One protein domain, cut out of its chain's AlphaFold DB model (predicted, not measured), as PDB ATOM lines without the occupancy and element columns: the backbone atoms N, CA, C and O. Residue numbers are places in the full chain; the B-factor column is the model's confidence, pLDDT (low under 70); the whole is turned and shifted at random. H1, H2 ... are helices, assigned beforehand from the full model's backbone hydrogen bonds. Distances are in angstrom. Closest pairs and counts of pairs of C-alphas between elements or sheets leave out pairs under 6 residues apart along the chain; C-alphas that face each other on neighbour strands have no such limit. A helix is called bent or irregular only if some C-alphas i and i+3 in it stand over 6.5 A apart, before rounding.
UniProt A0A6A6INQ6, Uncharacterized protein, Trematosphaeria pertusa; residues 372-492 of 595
ATOM      1  N   TRP A 372     256.431 169.441 294.898       85.88
ATOM      2  CA  TRP A 372     256.138 168.353 295.829       85.88
ATOM      3  C   TRP A 372     255.429 168.825 297.105       85.88
ATOM      4  O   TRP A 372     254.336 168.354 297.426       85.88
ATOM      5  N   HIS A 373     255.993 169.812 297.805       88.88
ATOM      6  CA  HIS A 373     255.432 170.297 299.070       88.88
ATOM      7  C   HIS A 373     254.052 170.948 298.915       88.88
ATOM      8  O   HIS A 373     253.188 170.761 299.779       88.88
ATOM      9  N   TYR A 374     253.803 171.652 297.810       90.19
ATOM     10  CA  TYR A 374     252.471 172.158 297.484       90.19
ATOM     11  C   TYR A 374     251.486 171.013 297.225       90.19
ATOM     12  O   TYR A 374     250.390 171.010 297.791       90.19
ATOM     13  N   ALA A 375     251.873 170.022 296.418       91.44
ATOM     14  CA  ALA A 375     251.031 168.873 296.101       91.44
ATOM     15  C   ALA A 375     250.664 168.070 297.361       91.44
ATOM     16  O   ALA A 375     249.486 167.780 297.578       91.44
ATOM     17  N   CYS A 376     251.635 167.796 298.240       91.75
ATOM     18  CA  CYS A 376     251.398 167.151 299.533       91.75
ATOM     19  C   CYS A 376     250.422 167.955 300.396       91.75
ATOM     20  O   CYS A 376     249.457 167.398 300.916       91.75
ATOM     21  N   ARG A 377     250.622 169.274 300.511       93.38
ATOM     22  CA  ARG A 377     249.734 170.150 301.287       93.38
ATOM     23  C   ARG A 377     248.309 170.145 300.725       93.38
ATOM     24  O   ARG A 377     247.347 170.066 301.488       93.38
ATOM     25  N   ARG A 378     248.165 170.175 299.397       93.69
ATOM     26  CA  ARG A 378     246.869 170.086 298.713       93.69
ATOM     27  C   ARG A 378     246.179 168.749 298.958       93.69
ATOM     28  O   ARG A 378     244.984 168.749 299.233       93.69
ATOM     29  N   LEU A 379     246.911 167.636 298.919       94.62
ATOM     30  CA  LEU A 379     246.366 166.322 299.263       94.62
ATOM     31  C   LEU A 379     245.906 166.257 300.720       94.62
ATOM     32  O   LEU A 379     244.789 165.811 300.963       94.62
ATOM     33  N   CYS A 380     246.712 166.741 301.673       95.56
ATOM     34  CA  CYS A 380     246.323 166.810 303.085       95.56
ATOM     35  C   CYS A 380     245.006 167.574 303.259       95.56
ATOM     36  O   CYS A 380     244.076 167.065 303.874       95.56
ATOM     37  N   TRP A 381     244.880 168.748 302.637       96.38
ATOM     38  CA  TRP A 381     243.653 169.543 302.687       96.38
ATOM     39  C   TRP A 381     242.442 168.818 302.086       96.38
ATOM     40  O   TRP A 381     241.371 168.781 302.689       96.38
ATOM     41  N   GLN A 382     242.604 168.214 300.906       94.75
ATOM     42  CA  GLN A 382     241.526 167.486 300.230       94.75
ATOM     43  C   GLN A 382     241.085 166.245 301.013       94.75
ATOM     44  O   GLN A 382     239.886 165.964 301.080       94.75
ATOM     45  N   ASN A 383     242.026 165.530 301.629       95.00
ATOM     46  CA  ASN A 383     241.735 164.392 302.495       95.00
ATOM     47  C   ASN A 383     241.010 164.841 303.767       95.00
ATOM     48  O   ASN A 383     239.957 164.287 304.071       95.00
ATOM     49  N   ALA A 384     241.483 165.903 304.427       96.81
ATOM     50  CA  ALA A 384     240.842 166.466 305.612       96.81
ATOM     51  C   ALA A 384     239.381 166.866 305.340       96.81
ATOM     52  O   ALA A 384     238.486 166.516 306.103       96.81
ATOM     53  N   ILE A 385     239.098 167.513 304.203       95.56
ATOM     54  CA  ILE A 385     237.721 167.850 303.802       95.56
ATOM     55  C   ILE A 385     236.877 166.597 303.562       95.56
ATOM     56  O   ILE A 385     235.722 166.534 303.983       95.56
ATOM     57  N   LYS A 386     237.430 165.602 302.863       92.88
ATOM     58  CA  LYS A 386     236.726 164.351 302.558       92.88
ATOM     59  C   LYS A 386     236.372 163.573 303.827       92.88
ATOM     60  O   LYS A 386     235.308 162.958 303.884       92.88
ATOM     61  N   GLU A 387     237.263 163.603 304.809       94.94
ATOM     62  CA  GLU A 387     237.123 162.965 306.119       94.94
ATOM     63  C   GLU A 387     236.337 163.822 307.124       94.94
ATOM     64  O   GLU A 387     236.135 163.393 308.256       94.94
ATOM     65  N   GLU A 388     235.855 165.001 306.711       95.56
ATOM     66  CA  GLU A 388     235.121 165.954 307.556       95.56
ATOM     67  C   GLU A 388     235.950 166.444 308.765       95.56
ATOM     68  O   GLU A 388     235.401 166.859 309.785       95.56
ATOM     69  N   ASN A 389     237.283 166.436 308.634       97.38
ATOM     70  CA  ASN A 389     238.226 167.050 309.564       97.38
ATOM     71  C   ASN A 389     238.464 168.523 309.192       97.38
ATOM     72  O   ASN A 389     239.468 168.905 308.584       97.38
ATOM     73  N   TRP A 390     237.507 169.371 309.548       97.69
ATOM     74  CA  TRP A 390     237.500 170.798 309.233       97.69
ATOM     75  C   TRP A 390     238.631 171.573 309.908       97.69
ATOM     76  O   TRP A 390     239.139 172.515 309.305       97.69
ATOM     77  N   VAL A 391     239.048 171.171 311.116       98.25
ATOM     78  CA  VAL A 391     240.181 171.791 311.829       98.25
ATOM     79  C   VAL A 391     241.470 171.638 311.026       98.25
ATOM     80  O   VAL A 391     242.127 172.628 310.730       98.25
ATOM     81  N   GLU A 392     241.797 170.420 310.588       98.06
ATOM     82  CA  GLU A 392     242.993 170.183 309.771       98.06
ATOM     83  C   GLU A 392     242.906 170.903 308.416       98.06
ATOM     84  O   GLU A 392     243.887 171.485 307.951       98.06
ATOM     85  N   ALA A 393     241.724 170.931 307.790       97.75
ATOM     86  CA  ALA A 393     241.523 171.674 306.549       97.75
ATOM     87  C   ALA A 393     241.749 173.191 306.728       97.75
ATOM     88  O   ALA A 393     242.341 173.837 305.860       97.75
ATOM     89  N   GLU A 394     241.308 173.776 307.845       97.69
ATOM     90  CA  GLU A 394     241.575 175.179 308.174       97.69
ATOM     91  C   GLU A 394     243.068 175.415 308.441       97.69
ATOM     92  O   GLU A 394     243.657 176.294 307.812       97.69
ATOM     93  N   GLU A 395     243.707 174.591 309.275       96.19
ATOM     94  CA  GLU A 395     245.138 174.693 309.598       96.19
ATOM     95  C   GLU A 395     246.030 174.615 308.353       96.19
ATOM     96  O   GLU A 395     247.023 175.340 308.226       96.19
ATOM     97  N   VAL A 396     245.695 173.735 307.405       95.88
ATOM     98  CA  VAL A 396     246.422 173.636 306.138       95.88
ATOM     99  C   VAL A 396     246.248 174.908 305.306       95.88
ATOM    100  O   VAL A 396     247.226 175.406 304.740       95.88
ATOM    101  N   LEU A 397     245.033 175.456 305.250       94.75
ATOM    102  CA  LEU A 397     244.744 176.677 304.502       94.75
ATOM    103  C   LEU A 397     245.399 177.911 305.139       94.75
ATOM    104  O   LEU A 397     245.839 178.806 304.422       94.75
ATOM    105  N   GLU A 398     245.521 177.978 306.466       93.81
ATOM    106  CA  GLU A 398     246.175 179.091 307.170       93.81
ATOM    107  C   GLU A 398     247.651 179.270 306.799       93.81
ATOM    108  O   GLU A 398     248.139 180.405 306.778       93.81
ATOM    109  N   LYS A 399     248.325 178.170 306.441       92.62
ATOM    110  CA  LYS A 399     249.724 178.123 305.980       92.62
ATOM    111  C   LYS A 399     249.916 178.633 304.547       92.62
ATOM    112  O   LYS A 399     251.050 178.743 304.078       92.62
ATOM    113  N   GLU A 400     248.831 178.891 303.822       92.12
ATOM    114  CA  GLU A 400     248.856 179.443 302.469       92.12
ATOM    115  C   GLU A 400     248.940 180.979 302.489       92.12
ATOM    116  O   GLU A 400     248.478 181.639 303.425       92.12
ATOM    117  N   TYR A 401     249.505 181.569 301.433       91.81
ATOM    118  CA  TYR A 401     249.463 183.015 301.237       91.81
ATOM    119  C   TYR A 401     248.022 183.517 301.191       91.81
ATOM    120  O   TYR A 401     247.170 182.938 300.514       91.81
ATOM    121  N   ASP A 402     247.753 184.656 301.825       90.31
ATOM    122  CA  ASP A 402     246.389 185.187 301.901       90.31
ATOM    123  C   ASP A 402     245.790 185.475 300.512       90.31
ATOM    124  O   ASP A 402     244.605 185.230 300.292       90.31
ATOM    125  N   TRP A 403     246.615 185.884 299.540       87.31
ATOM    126  CA  TRP A 403     246.188 186.084 298.147       87.31
ATOM    127  C   TRP A 403     245.993 184.779 297.351       87.31
ATOM    128  O   TRP A 403     245.498 184.834 296.232       87.31
ATOM    129  N   LYS A 404     246.371 183.609 297.889       89.06
ATOM    130  CA  LYS A 404     246.190 182.290 297.247       89.06
ATOM    131  C   LYS A 404     245.150 181.410 297.931       89.06
ATOM    132  O   LYS A 404     244.630 180.513 297.277       89.06
ATOM    133  N   LYS A 405     244.797 181.665 299.198       90.38
ATOM    134  CA  LYS A 405     243.802 180.872 299.953       90.38
ATOM    135  C   LYS A 405     242.504 180.634 299.176       90.38
ATOM    136  O   LYS A 405     241.927 179.557 299.233       90.38
ATOM    137  N   ARG A 406     242.051 181.640 298.430       89.56
ATOM    138  CA  ARG A 406     240.789 181.598 297.675       89.56
ATOM    139  C   ARG A 406     240.800 180.571 296.546       89.56
ATOM    140  O   ARG A 406     239.787 179.912 296.334       89.56
ATOM    141  N   ASP A 407     241.947 180.364 295.904       88.88
ATOM    142  CA  ASP A 407     242.071 179.416 294.794       88.88
ATOM    143  C   ASP A 407     241.731 177.986 295.245       88.88
ATOM    144  O   ASP A 407     241.109 177.228 294.502       88.88
ATOM    145  N   TRP A 408     242.066 177.634 296.493       93.25
ATOM    146  CA  TRP A 408     241.866 176.296 297.054       93.25
ATOM    147  C   TRP A 408     240.389 175.886 297.091       93.25
ATOM    148  O   TRP A 408     240.067 174.721 296.881       93.25
ATOM    149  N   TYR A 409     239.456 176.825 297.243       95.38
ATOM    150  CA  TYR A 409     238.021 176.517 297.263       95.38
ATOM    151  C   TYR A 409     237.490 175.987 295.920       95.38
ATOM    152  O   TYR A 409     236.492 175.255 295.883       95.38
ATOM    153  N   ASN A 410     238.160 176.341 294.819       93.38
ATOM    154  CA  ASN A 410     237.742 176.028 293.457       93.38
ATOM    155  C   ASN A 410     238.595 174.955 292.771       93.38
ATOM    156  O   ASN A 410     238.248 174.544 291.662       93.38
ATOM    157  N   VAL A 411     239.667 174.467 293.404       91.94
ATOM    158  CA  VAL A 411     240.506 173.433 292.785       91.94
ATOM    159  C   VAL A 411     239.826 172.062 292.782       91.94
ATOM    160  O   VAL A 411     239.190 171.655 293.755       91.94
ATOM    161  N   GLY A 412     239.992 171.333 291.674       90.56
ATOM    162  CA  GLY A 412     239.589 169.929 291.562       90.56
ATOM    163  C   GLY A 412     240.487 168.995 292.378       90.56
ATOM    164  O   GLY A 412     241.534 169.401 292.896       90.56
ATOM    165  N   LYS A 413     240.103 167.728 292.482       90.12
ATOM    166  CA  LYS A 413     240.862 166.691 293.189       90.12
ATOM    167  C   LYS A 413     242.239 166.470 292.551       90.12
ATOM    168  O   LYS A 413     242.354 166.479 291.327       90.12
ATOM    169  N   LEU A 414     243.261 166.282 293.384       91.50
ATOM    170  CA  LEU A 414     244.595 165.862 292.959       91.50
ATOM    171  C   LEU A 414     244.701 164.330 293.025       91.50
ATOM    172  O   LEU A 414     244.208 163.715 293.973       91.50
ATOM    173  N   THR A 415     245.323 163.705 292.028       89.31
ATOM    174  CA  THR A 415     245.494 162.247 291.952       89.31
ATOM    175  C   THR A 415     246.930 161.868 291.608       89.31
ATOM    176  O   THR A 415     247.667 162.636 290.998       89.31
ATOM    177  N   GLU A 416     247.358 160.670 292.004       86.12
ATOM    178  CA  GLU A 416     248.681 160.148 291.623       86.12
ATOM    179  C   GLU A 416     248.717 159.695 290.158       86.12
ATOM    180  O   GLU A 416     249.752 159.755 289.504       86.12
ATOM    181  N   HIS A 417     247.569 159.259 289.630       83.38
ATOM    182  CA  HIS A 417     247.435 158.727 288.279       83.38
ATOM    183  C   HIS A 417     246.218 159.321 287.568       83.38
ATOM    184  O   HIS A 417     245.201 159.637 288.198       83.38
ATOM    185  N   SER A 418     246.306 159.427 286.241       76.31
ATOM    186  CA  SER A 418     245.262 159.997 285.377       76.31
ATOM    187  C   SER A 418     243.946 159.213 285.414       76.31
ATOM    188  O   SER A 418     242.871 159.801 285.308       76.31
ATOM    189  N   GLU A 419     243.994 157.902 285.659       72.31
ATOM    190  CA  GLU A 419     242.804 157.048 285.796       72.31
ATOM    191  C   GLU A 419     241.900 157.467 286.973       72.31
ATOM    192  O   GLU A 419     240.686 157.267 286.937       72.31
ATOM    193  N   GLY A 420     242.472 158.105 288.002       63.28
ATOM    194  CA  GLY A 420     241.744 158.580 289.182       63.28
ATOM    195  C   GLY A 420     240.921 159.855 288.961       63.28
ATOM    196  O   GLY A 420     240.149 160.228 289.845       63.28
ATOM    197  N   VAL A 421     241.073 160.524 287.814       69.38
ATOM    198  CA  VAL A 421     240.483 161.849 287.539       69.38
ATOM    199  C   VAL A 421     238.980 161.774 287.233       69.38
ATOM    200  O   VAL A 421     238.252 162.745 287.433       69.38
ATOM    201  N   ILE A 422     238.497 160.615 286.774       61.50
ATOM    202  CA  ILE A 422     237.186 160.475 286.118       61.50
ATOM    203  C   ILE A 422     236.013 160.382 287.120       61.50
ATOM    204  O   ILE A 422     234.878 160.673 286.747       61.50
ATOM    205  N   ASN A 423     236.256 160.050 288.398       65.50
ATOM    206  CA  ASN A 423     235.194 159.816 289.388       65.50
ATOM    207  C   ASN A 423     235.385 160.627 290.683       65.50
ATOM    208  O   ASN A 423     236.477 160.645 291.252       65.50
ATOM    209  N   ASP A 424     234.294 161.227 291.181       73.25
ATOM    210  CA  ASP A 424     234.240 161.981 292.450       73.25
ATOM    211  C   ASP A 424     235.215 163.175 292.496       73.25
ATOM    212  O   ASP A 424     235.959 163.398 293.454       73.25
ATOM    213  N   ASN A 425     235.254 163.929 291.394       88.00
ATOM    214  CA  ASN A 425     236.123 165.091 291.237       88.00
ATOM    215  C   ASN A 425     235.380 166.376 291.624       88.00
ATOM    216  O   ASN A 425     234.896 167.156 290.795       88.00
ATOM    217  N   LEU A 426     235.242 166.524 292.936       92.06
ATOM    218  CA  LEU A 426     234.529 167.604 293.596       92.06
ATOM    219  C   LEU A 426     235.517 168.621 294.176       92.06
ATOM    220  O   LEU A 426     236.566 168.258 294.708       92.06
ATOM    221  N   THR A 427     235.164 169.903 294.095       94.81
ATOM    222  CA  THR A 427     235.864 170.961 294.846       94.81
ATOM    223  C   THR A 427     235.317 171.036 296.275       94.81
ATOM    224  O   THR A 427     234.266 170.460 296.567       94.81
ATOM    225  N   PHE A 428     235.956 171.812 297.159       95.94
ATOM    226  CA  PHE A 428     235.436 172.055 298.513       95.94
ATOM    227  C   PHE A 428     233.972 172.513 298.515       95.94
ATOM    228  O   PHE A 428     233.173 171.984 299.284       95.94
ATOM    229  N   LEU A 429     233.602 173.449 297.631       96.19
ATOM    230  CA  LEU A 429     232.229 173.968 297.563       96.19
ATOM    231  C   LEU A 429     231.211 172.847 297.324       96.19
ATOM    232  O   LEU A 429     230.154 172.817 297.950       96.19
ATOM    233  N   HIS A 430     231.547 171.915 296.432       95.94
ATOM    234  CA  HIS A 430     230.690 170.780 296.117       95.94
ATOM    235  C   HIS A 430     230.596 169.814 297.300       95.94
ATOM    236  O   HIS A 430     229.501 169.372 297.623       95.94
ATOM    237  N   ILE A 431     231.712 169.523 297.979       94.31
ATOM    238  CA  ILE A 431     231.708 168.633 299.148       94.31
ATOM    239  C   ILE A 431     230.857 169.231 300.271       94.31
ATOM    240  O   ILE A 431     229.989 168.544 300.801       94.31
ATOM    241  N   VAL A 432     231.020 170.517 300.585       94.06
ATOM    242  CA  VAL A 432     230.210 171.184 301.617       94.06
ATOM    243  C   VAL A 432     228.723 171.186 301.256       94.06
ATOM    244  O   VAL A 432     227.893 170.948 302.125       94.06
ATOM    245  N   ALA A 433     228.368 171.355 299.979       94.88
ATOM    246  CA  ALA A 433     226.979 171.261 299.521       94.88
ATOM    247  C   ALA A 433     226.352 169.859 299.685       94.88
ATOM    248  O   ALA A 433     225.125 169.727 299.722       94.88
ATOM    249  N   LEU A 434     227.177 168.807 299.760       92.75
ATOM    250  CA  LEU A 434     226.745 167.419 299.954       92.75
ATOM    251  C   LEU A 434     226.695 166.987 301.424       92.75
ATOM    252  O   LEU A 434     226.116 165.942 301.726       92.75
ATOM    253  N   LYS A 435     227.318 167.741 302.332       90.31
ATOM    254  CA  LYS A 435     227.515 167.346 303.729       90.31
ATOM    255  C   LYS A 435     226.660 168.185 304.677       90.31
ATOM    256  O   LYS A 435     226.358 169.349 304.418       90.31
ATOM    257  N   SER A 436     226.276 167.577 305.795       88.94
ATOM    258  CA  SER A 436     225.682 168.301 306.920       88.94
ATOM    259  C   SER A 436     226.778 169.045 307.693       88.94
ATOM    260  O   SER A 436     227.914 168.570 307.724       88.94
ATOM    261  N   PRO A 437     226.469 170.182 308.342       90.94
ATOM    262  CA  PRO A 437     227.421 170.819 309.243       90.94
ATOM    263  C   PRO A 437     227.786 169.872 310.401       90.94
ATOM    264  O   PRO A 437     226.932 169.086 310.831       90.94
ATOM    265  N   PRO A 438     229.018 169.954 310.938       93.88
ATOM    266  CA  PRO A 438     229.394 169.188 312.121       93.88
ATOM    267  C   PRO A 438     228.498 169.549 313.327       93.88
ATOM    268  O   PRO A 438     227.963 170.664 313.387       93.88
ATOM    269  N   PRO A 439     228.313 168.634 314.301       93.56
ATOM    270  CA  PRO A 439     227.526 168.906 315.502       93.56
ATOM    271  C   PRO A 439     228.084 170.104 316.279       93.56
ATOM    272  O   PRO A 439     229.296 170.251 316.418       93.56
ATOM    273  N   LYS A 440     227.208 170.949 316.834       93.12
ATOM    274  CA  LYS A 440     227.626 172.152 317.585       93.12
ATOM    275  C   LYS A 440     228.356 171.816 318.888       93.12
ATOM    276  O   LYS A 440     229.022 172.677 319.455       93.12
ATOM    277  N   GLU A 441     228.199 170.587 319.372       95.94
ATOM    278  CA  GLU A 441     228.884 170.047 320.541       95.94
ATOM    279  C   GLU A 441     230.380 169.830 320.274       95.94
ATOM    280  O   GLU A 441     231.185 169.961 321.197       95.94
ATOM    281  N   ASP A 442     230.763 169.563 319.019       96.25
ATOM    282  CA  ASP A 442     232.159 169.571 318.585       96.25
ATOM    283  C   ASP A 442     232.564 170.998 318.191       96.25
ATOM    284  O   ASP A 442     232.609 171.387 317.021       96.25
ATOM    285  N   VAL A 443     232.801 171.813 319.222       96.69
ATOM    286  CA  VAL A 443     233.037 173.258 319.094       96.69
ATOM    287  C   VAL A 443     234.188 173.568 318.133       96.69
ATOM    288  O   VAL A 443     234.088 174.521 317.363       96.69
ATOM    289  N   ALA A 444     235.262 172.774 318.152       97.44
ATOM    290  CA  ALA A 444     236.430 173.005 317.307       97.44
ATOM    291  C   ALA A 444     236.105 172.762 315.826       97.44
ATOM    292  O   ALA A 444     236.325 173.649 315.002       97.44
ATOM    293  N   GLN A 445     235.504 171.611 315.504       97.50
ATOM    294  CA  GLN A 445     235.103 171.286 314.131       97.50
ATOM    295  C   GLN A 445     234.051 172.262 313.599       97.50
ATOM    296  O   GLN A 445     234.129 172.698 312.452       97.50
ATOM    297  N   TYR A 446     233.091 172.656 314.437       96.69
ATOM    298  CA  TYR A 446     232.059 173.611 314.049       96.69
ATOM    299  C   TYR A 446     232.620 175.005 313.756       96.69
ATOM    300  O   TYR A 446     232.258 175.599 312.740       96.69
ATOM    301  N   ILE A 447     233.531 175.523 314.590       97.44
ATOM    302  CA  ILE A 447     234.183 176.818 314.341       97.44
ATOM    303  C   ILE A 447     235.005 176.772 313.048       97.44
ATOM    304  O   ILE A 447     234.850 177.665 312.209       97.44
ATOM    305  N   ALA A 448     235.812 175.727 312.854       97.62
ATOM    306  CA  ALA A 448     236.639 175.586 311.660       97.62
ATOM    307  C   ALA A 448     235.789 175.488 310.385       97.62
ATOM    308  O   ALA A 448     236.019 176.207 309.409       97.62
ATOM    309  N   TRP A 449     234.720 174.685 310.413       96.94
ATOM    310  CA  TRP A 449     233.754 174.606 309.315       96.94
ATOM    311  C   TRP A 449     233.116 175.969 309.007       96.94
ATOM    312  O   TRP A 449     233.030 176.363 307.842       96.94
ATOM    313  N   GLN A 450     232.715 176.734 310.030       95.56
ATOM    314  CA  GLN A 450     232.146 178.074 309.844       95.56
ATOM    315  C   GLN A 450     233.145 179.064 309.233       95.56
ATOM    316  O   GLN A 450     232.761 179.886 308.394       95.56
ATOM    317  N   ASN A 451     234.412 179.014 309.641       96.50
ATOM    318  CA  ASN A 451     235.457 179.868 309.084       96.50
ATOM    319  C   ASN A 451     235.743 179.514 307.620       96.50
ATOM    320  O   ASN A 451     235.781 180.408 306.770       96.50
ATOM    321  N   LEU A 452     235.836 178.218 307.301       96.75
ATOM    322  CA  LEU A 452     235.985 177.742 305.927       96.75
ATOM    323  C   LEU A 452     234.790 178.156 305.059       96.75
ATOM    324  O   LEU A 452     234.994 178.674 303.960       96.75
ATOM    325  N   LEU A 453     233.555 178.018 305.555       94.94
ATOM    326  CA  LEU A 453     232.352 178.467 304.849       94.94
ATOM    327  C   LEU A 453     232.356 179.988 304.627       94.94
ATOM    328  O   LEU A 453     232.033 180.455 303.537       94.94
ATOM    329  N   ARG A 454     232.787 180.784 305.615       95.00
ATOM    330  CA  ARG A 454     232.939 182.241 305.453       95.00
ATOM    331  C   ARG A 454     233.951 182.592 304.359       95.00
ATOM    332  O   ARG A 454     233.729 183.553 303.621       95.00
ATOM    333  N   GLY A 455     235.038 181.825 304.255       94.88
ATOM    334  CA  GLY A 455     236.008 181.933 303.166       94.88
ATOM    335  C   GLY A 455     235.399 181.579 301.806       94.88
ATOM    336  O   GLY A 455     235.546 182.333 300.850       94.88
ATOM    337  N   ALA A 456     234.611 180.505 301.738       94.19
ATOM    338  CA  ALA A 456     233.889 180.107 300.530       94.19
ATOM    339  C   ALA A 456     232.862 181.150 300.051       94.19
ATOM    340  O   ALA A 456     232.634 181.298 298.850       94.19
ATOM    341  N   CYS A 457     232.264 181.910 300.968       91.81
ATOM    342  CA  CYS A 457     231.302 182.965 300.647       91.81
ATOM    343  C   CYS A 457     231.943 184.254 300.101       91.81
ATOM    344  O   CYS A 457     231.215 185.127 299.630       91.81
ATOM    345  N   GLN A 458     233.273 184.394 300.127       92.62
ATOM    346  CA  GLN A 458     233.944 185.597 299.618       92.62
ATOM    347  C   GLN A 458     233.683 185.796 298.110       92.62
ATOM    348  O   GLN A 458     233.618 184.796 297.387       92.62
ATOM    349  N   PRO A 459     233.530 187.039 297.609       88.88
ATOM    350  CA  PRO A 459     233.247 187.322 296.193       88.88
ATOM    351  C   PRO A 459     234.224 186.685 295.194       88.88
ATOM    352  O   PRO A 459     233.854 186.398 294.063       88.88
ATOM    353  N   GLU A 460     235.460 186.450 295.617       90.56
ATOM    354  CA  GLU A 460     236.556 185.963 294.784       90.56
ATOM    355  C   GLU A 460     236.606 184.433 294.675       90.56
ATOM    356  O   GLU A 460     237.365 183.910 293.867       90.56
ATOM    357  N   VAL A 461     235.792 183.719 295.458       94.81
ATOM    358  CA  VAL A 461     235.557 182.278 295.297       94.81
ATOM    359  C   VAL A 461     234.398 182.094 294.321       94.81
ATOM    360  O   VAL A 461     233.320 182.638 294.546       94.81
ATOM    361  N   TRP A 462     234.578 181.326 293.250       95.81
ATOM    362  CA  TRP A 462     233.610 181.269 292.143       95.81
ATOM    363  C   TRP A 462     232.567 180.172 292.361       95.81
ATOM    364  O   TRP A 462     232.914 179.001 292.513       95.81
ATOM    365  N   LYS A 463     231.278 180.518 292.359       97.12
ATOM    366  CA  LYS A 463     230.184 179.563 292.604       97.12
ATOM    367  C   LYS A 463     229.599 178.996 291.312       97.12
ATOM    368  O   LYS A 463     228.889 177.996 291.344       97.12
ATOM    369  N   THR A 464     229.923 179.592 290.166       97.06
ATOM    370  CA  THR A 464     229.601 179.061 288.836       97.06
ATOM    371  C   THR A 464     230.483 177.885 288.422       97.06
ATOM    372  O   THR A 464     230.194 177.267 287.396       97.06
ATOM    373  N   VAL A 465     231.543 177.561 289.180       96.50
ATOM    374  CA  VAL A 465     232.361 176.368 288.919       96.50
ATOM    375  C   VAL A 465     231.483 175.135 289.043       96.50
ATOM    376  O   VAL A 465     230.876 174.883 290.082       96.50
ATOM    377  N   LYS A 466     231.441 174.362 287.964       96.12
ATOM    378  CA  LYS A 466     230.817 173.047 287.920       96.12
ATOM    379  C   LYS A 466     231.806 171.991 288.377       96.12
ATOM    380  O   LYS A 466     233.010 172.139 288.151       96.12
ATOM    381  N   SER A 467     231.292 170.901 288.928       94.06
ATOM    382  CA  SER A 467     232.070 169.703 289.218       94.06
ATOM    383  C   SER A 467     232.830 169.220 287.976       94.06
ATOM    384  O   SER A 467     232.417 169.432 286.827       94.06
ATOM    385  N   PHE A 468     233.982 168.597 288.217       90.56
ATOM    386  CA  PHE A 468     234.843 168.040 287.170       90.56
ATOM    387  C   PHE A 468     234.461 166.600 286.807       90.56
ATOM    388  O   PHE A 468     235.053 166.010 285.908       90.56
ATOM    389  N   ASP A 469     233.462 166.048 287.494       87.75
ATOM    390  CA  ASP A 469     232.826 164.788 287.143       87.75
ATOM    391  C   ASP A 469     231.871 164.941 285.940       87.75
ATOM    392  O   ASP A 469     231.678 166.019 285.368       87.75
ATOM    393  N   SER A 470     231.241 163.835 285.553       85.00
ATOM    394  CA  SER A 470     230.282 163.798 284.447       85.00
ATOM    395  C   SER A 470     228.973 164.550 284.726       85.00
ATOM    396  O   SER A 470     228.281 164.910 283.772       85.00
ATOM    397  N   ASN A 471     228.632 164.814 285.993       87.56
ATOM    398  CA  ASN A 471     227.376 165.463 286.375       87.56
ATOM    399  C   ASN A 471     227.401 166.971 286.114       87.56
ATOM    400  O   ASN A 471     226.365 167.556 285.798       87.56
ATOM    401  N   ARG A 472     228.582 167.601 286.211       92.19
ATOM    402  CA  ARG A 472     228.795 169.023 285.884       92.19
ATOM    403  C   ARG A 472     227.823 169.959 286.628       92.19
ATOM    404  O   ARG A 472     227.373 170.962 286.065       92.19
ATOM    405  N   HIS A 473     227.491 169.640 287.878       95.62
ATOM    406  CA  HIS A 473     226.630 170.459 288.737       95.62
ATOM    407  C   HIS A 473     227.436 171.558 289.419       95.62
ATOM    408  O   HIS A 473     228.601 171.348 289.733       95.62
ATOM    409  N   THR A 474     226.822 172.709 289.691       97.25
ATOM    410  CA  THR A 474     227.413 173.685 290.620       97.25
ATOM    411  C   THR A 474     227.172 173.255 292.068       97.25
ATOM    412  O   THR A 474     226.249 172.490 292.361       97.25
ATOM    413  N   ALA A 475     227.950 173.793 293.007       96.75
ATOM    414  CA  ALA A 475     227.720 173.568 294.436       96.75
ATOM    415  C   ALA A 475     226.304 173.991 294.881       96.75
ATOM    416  O   ALA A 475     225.667 173.315 295.685       96.75
ATOM    417  N   HIS A 476     225.768 175.067 294.305       97.00
ATOM    418  CA  HIS A 476     224.393 175.507 294.542       97.00
ATOM    419  C   HIS A 476     223.343 174.503 294.042       97.00
ATOM    420  O   HIS A 476     222.347 174.264 294.729       97.00
ATOM    421  N   ASP A 477     223.559 173.888 292.875       97.06
ATOM    422  CA  ASP A 477     222.661 172.844 292.365       97.06
ATOM    423  C   ASP A 477     222.658 171.628 293.301       97.06
ATOM    424  O   ASP A 477     221.594 171.111 293.640       97.06
ATOM    425  N   LEU A 478     223.835 171.223 293.790       95.94
ATOM    426  CA  LEU A 478     223.965 170.129 294.754       95.94
ATOM    427  C   LEU A 478     223.276 170.440 296.091       95.94
ATOM    428  O   LEU A 478     222.558 169.589 296.615       95.94
ATOM    429  N   ALA A 479     223.418 171.664 296.613       95.44
ATOM    430  CA  ALA A 479     222.743 172.081 297.843       95.44
ATOM    431  C   ALA A 479     221.213 172.019 297.705       95.44
ATOM    432  O   ALA A 479     220.522 171.571 298.622       95.44
ATOM    433  N   LYS A 480     220.676 172.398 296.535       95.69
ATOM    434  CA  LYS A 480     219.245 172.258 296.215       95.69
ATOM    435  C   LYS A 480     218.801 170.805 296.148       95.69
ATOM    436  O   LYS A 480     217.775 170.469 296.733       95.69
ATOM    437  N   ILE A 481     219.557 169.960 295.447       94.62
ATOM    438  CA  ILE A 481     219.249 168.531 295.291       94.62
ATOM    439  C   ILE A 481     219.207 167.834 296.658       94.62
ATOM    440  O   ILE A 481     218.313 167.025 296.896       94.62
ATOM    441  N   ASN A 482     220.108 168.194 297.576       92.88
ATOM    442  CA  ASN A 482     220.160 167.622 298.925       92.88
ATOM    443  C   ASN A 482     219.240 168.301 299.946       92.88
ATOM    444  O   ASN A 482     219.189 167.869 301.096       92.88
ATOM    445  N   GLY A 483     218.529 169.364 299.562       91.31
ATOM    446  CA  GLY A 483     217.655 170.100 300.474       91.31
ATOM    447  C   GLY A 483     218.390 170.839 301.599       91.31
ATOM    448  O   GLY A 483     217.791 171.085 302.644       91.31
ATOM    449  N   ASN A 484     219.662 171.206 301.409       89.31
ATOM    450  CA  ASN A 484     220.437 171.952 302.403       89.31
ATOM    451  C   ASN A 484     220.124 173.455 302.300       89.31
ATOM    452  O   ASN A 484     220.892 174.224 301.720       89.31
ATOM    453  N   SER A 485     218.952 173.856 302.808       87.06
ATOM    454  CA  SER A 485     218.400 175.211 302.653       87.06
ATOM    455  C   SER A 485     219.351 176.317 303.088       87.06
ATOM    456  O   SER A 485     219.431 177.343 302.415       87.06
ATOM    457  N   ASP A 486     220.099 176.079 304.163       86.12
ATOM    458  CA  ASP A 486     221.017 177.053 304.751       86.12
ATOM    459  C   ASP A 486     222.197 177.357 303.813       86.12
ATOM    460  O   ASP A 486     222.694 178.478 303.780       86.12
ATOM    461  N   LEU A 487     222.621 176.390 302.989       91.50
ATOM    462  CA  LEU A 487     223.713 176.584 302.029       91.50
ATOM    463  C   LEU A 487     223.266 177.129 300.671       91.50
ATOM    464  O   LEU A 487     224.102 177.655 299.936       91.50
ATOM    465  N   ILE A 488     221.982 177.020 300.314       93.00
ATOM    466  CA  ILE A 488     221.487 177.475 299.003       93.00
ATOM    467  C   ILE A 488     221.770 178.969 298.810       93.00
ATOM    468  O   ILE A 488     222.270 179.359 297.760       93.00
ATOM    469  N   GLU A 489     221.498 179.800 299.816       91.19
ATOM    470  CA  GLU A 489     221.748 181.244 299.726       91.19
ATOM    471  C   GLU A 489     223.252 181.555 299.665       91.19
ATOM    472  O   GLU A 489     223.694 182.346 298.833       91.19
ATOM    473  N   HIS A 490     224.058 180.876 300.486       91.62
ATOM    474  CA  HIS A 490     225.509 181.076 300.547       91.62
ATOM    475  C   HIS A 490     226.252 180.661 299.272       91.62
ATOM    476  O   HIS A 490     227.267 181.265 298.921       91.62
ATOM    477  N   LEU A 491     225.762 179.633 298.581       95.00
ATOM    478  CA  LEU A 491     226.387 179.098 297.373       95.00
ATOM    479  C   LEU A 491     225.806 179.692 296.088       95.00
ATOM    480  O   LEU A 491     226.264 179.339 295.003       95.00
ATOM    481  N   GLN A 492     224.816 180.584 296.171       95.19
ATOM    482  CA  GLN A 492     224.218 181.191 294.989       95.19
ATOM    483  C   GLN A 492     225.255 182.031 294.210       95.19
ATOM    484  O   GLN A 492     225.844 182.957 294.775       95.19
TER     485      GLN A 492
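Overview. This is residues 372 to 492 of the 595 residues of an uncharacterized protein of Trematosphaeria pertusa (UniProt A0A6A6INQ6). Two small groups of helices meet at the short helix H5: in one, the hairpin of the longest helix H1 with H2 has H6 crossing H2 on its other side, and in the other, the hairpin H7 and H8 makes a triangle with H5. H5 is nearest to the middle, while H4 lies far out on a loop, touching no helix. The printed part has 121 residues with eight named helices, H1 to H8 in that order along the chain, and no named strand; the class is all helix. The whole is compact, with a radius of gyration of the C-alphas of 13.8 A, and its outline is rounded, spanning 37 by 32 by 26 A.

Arrangement. Start at H1, residues 372 to 386, and look across to H2, residues 390 to 398: they form a helical hairpin and touch at a shallow tilt of 29 degrees, their closest C-alphas, those of Trp 381 and Ala 393, 4.9 A apart. H2 is the hub, touching three helices. One is H6, residues 443 to 456, at a steep tilt of 50 degrees, with the C-alphas of Val 391 and Ala 448 closest at 5.2 A. H3, residues 405 to 408, only just touches H2, with 3 pairs of C-alphas within 8 A; the closest are those of Leu 397 and Lys 405, at 6.3 A. With its residues 382 to 386 alone, H1 touches H5, residues 428 to 434; the C-alphas of Ile 385 and Phe 428 are closest, at 7.1 A. H5 touches H7, residues 475 to 481, the same way at a shallow tilt of 5 degrees, closest at the C-alphas of His 430 and Ala 475, 4.4 A. H7 and H8, residues 485 to 491, form a helical hairpin, closest at the C-alphas of His 476 and Leu 491, 5.0 A. H4, residues 418 to 421, is apart from H5 and H3. Every O i to N i+4 pair is within hydrogen-bond range in H1, H2, H5, H6 and H7; H8 has 1 of 3, and 2 of 4 O i to N i+3 pairs, while H3 and H4 are too short for an O i to N i+4 pair.

Along the chain. Find C-alpha 372 at (256.138, 168.353, 295.829); from there H1 runs 20.9 A to C-alpha 386. H6 runs 19.8 A from C-alpha 443 at (233.037, 173.258, 319.094), and H2 12.2 A. H8 is only just irregular, with C-alphas 486 and 489 6.6 A apart; it ends at C-alpha 491, (226.387, 179.098, 297.373).

Size, cuts and confidence. The C-alphas of Ser 418 and Glu 441 are the two farthest apart, at 40.1 A. The printed part has no cut. The link from H6 to H7, residues 457 to 474, is long. Look for pLDDT under 70 at residues 420 to 423; the mean of the printed part is 92.0.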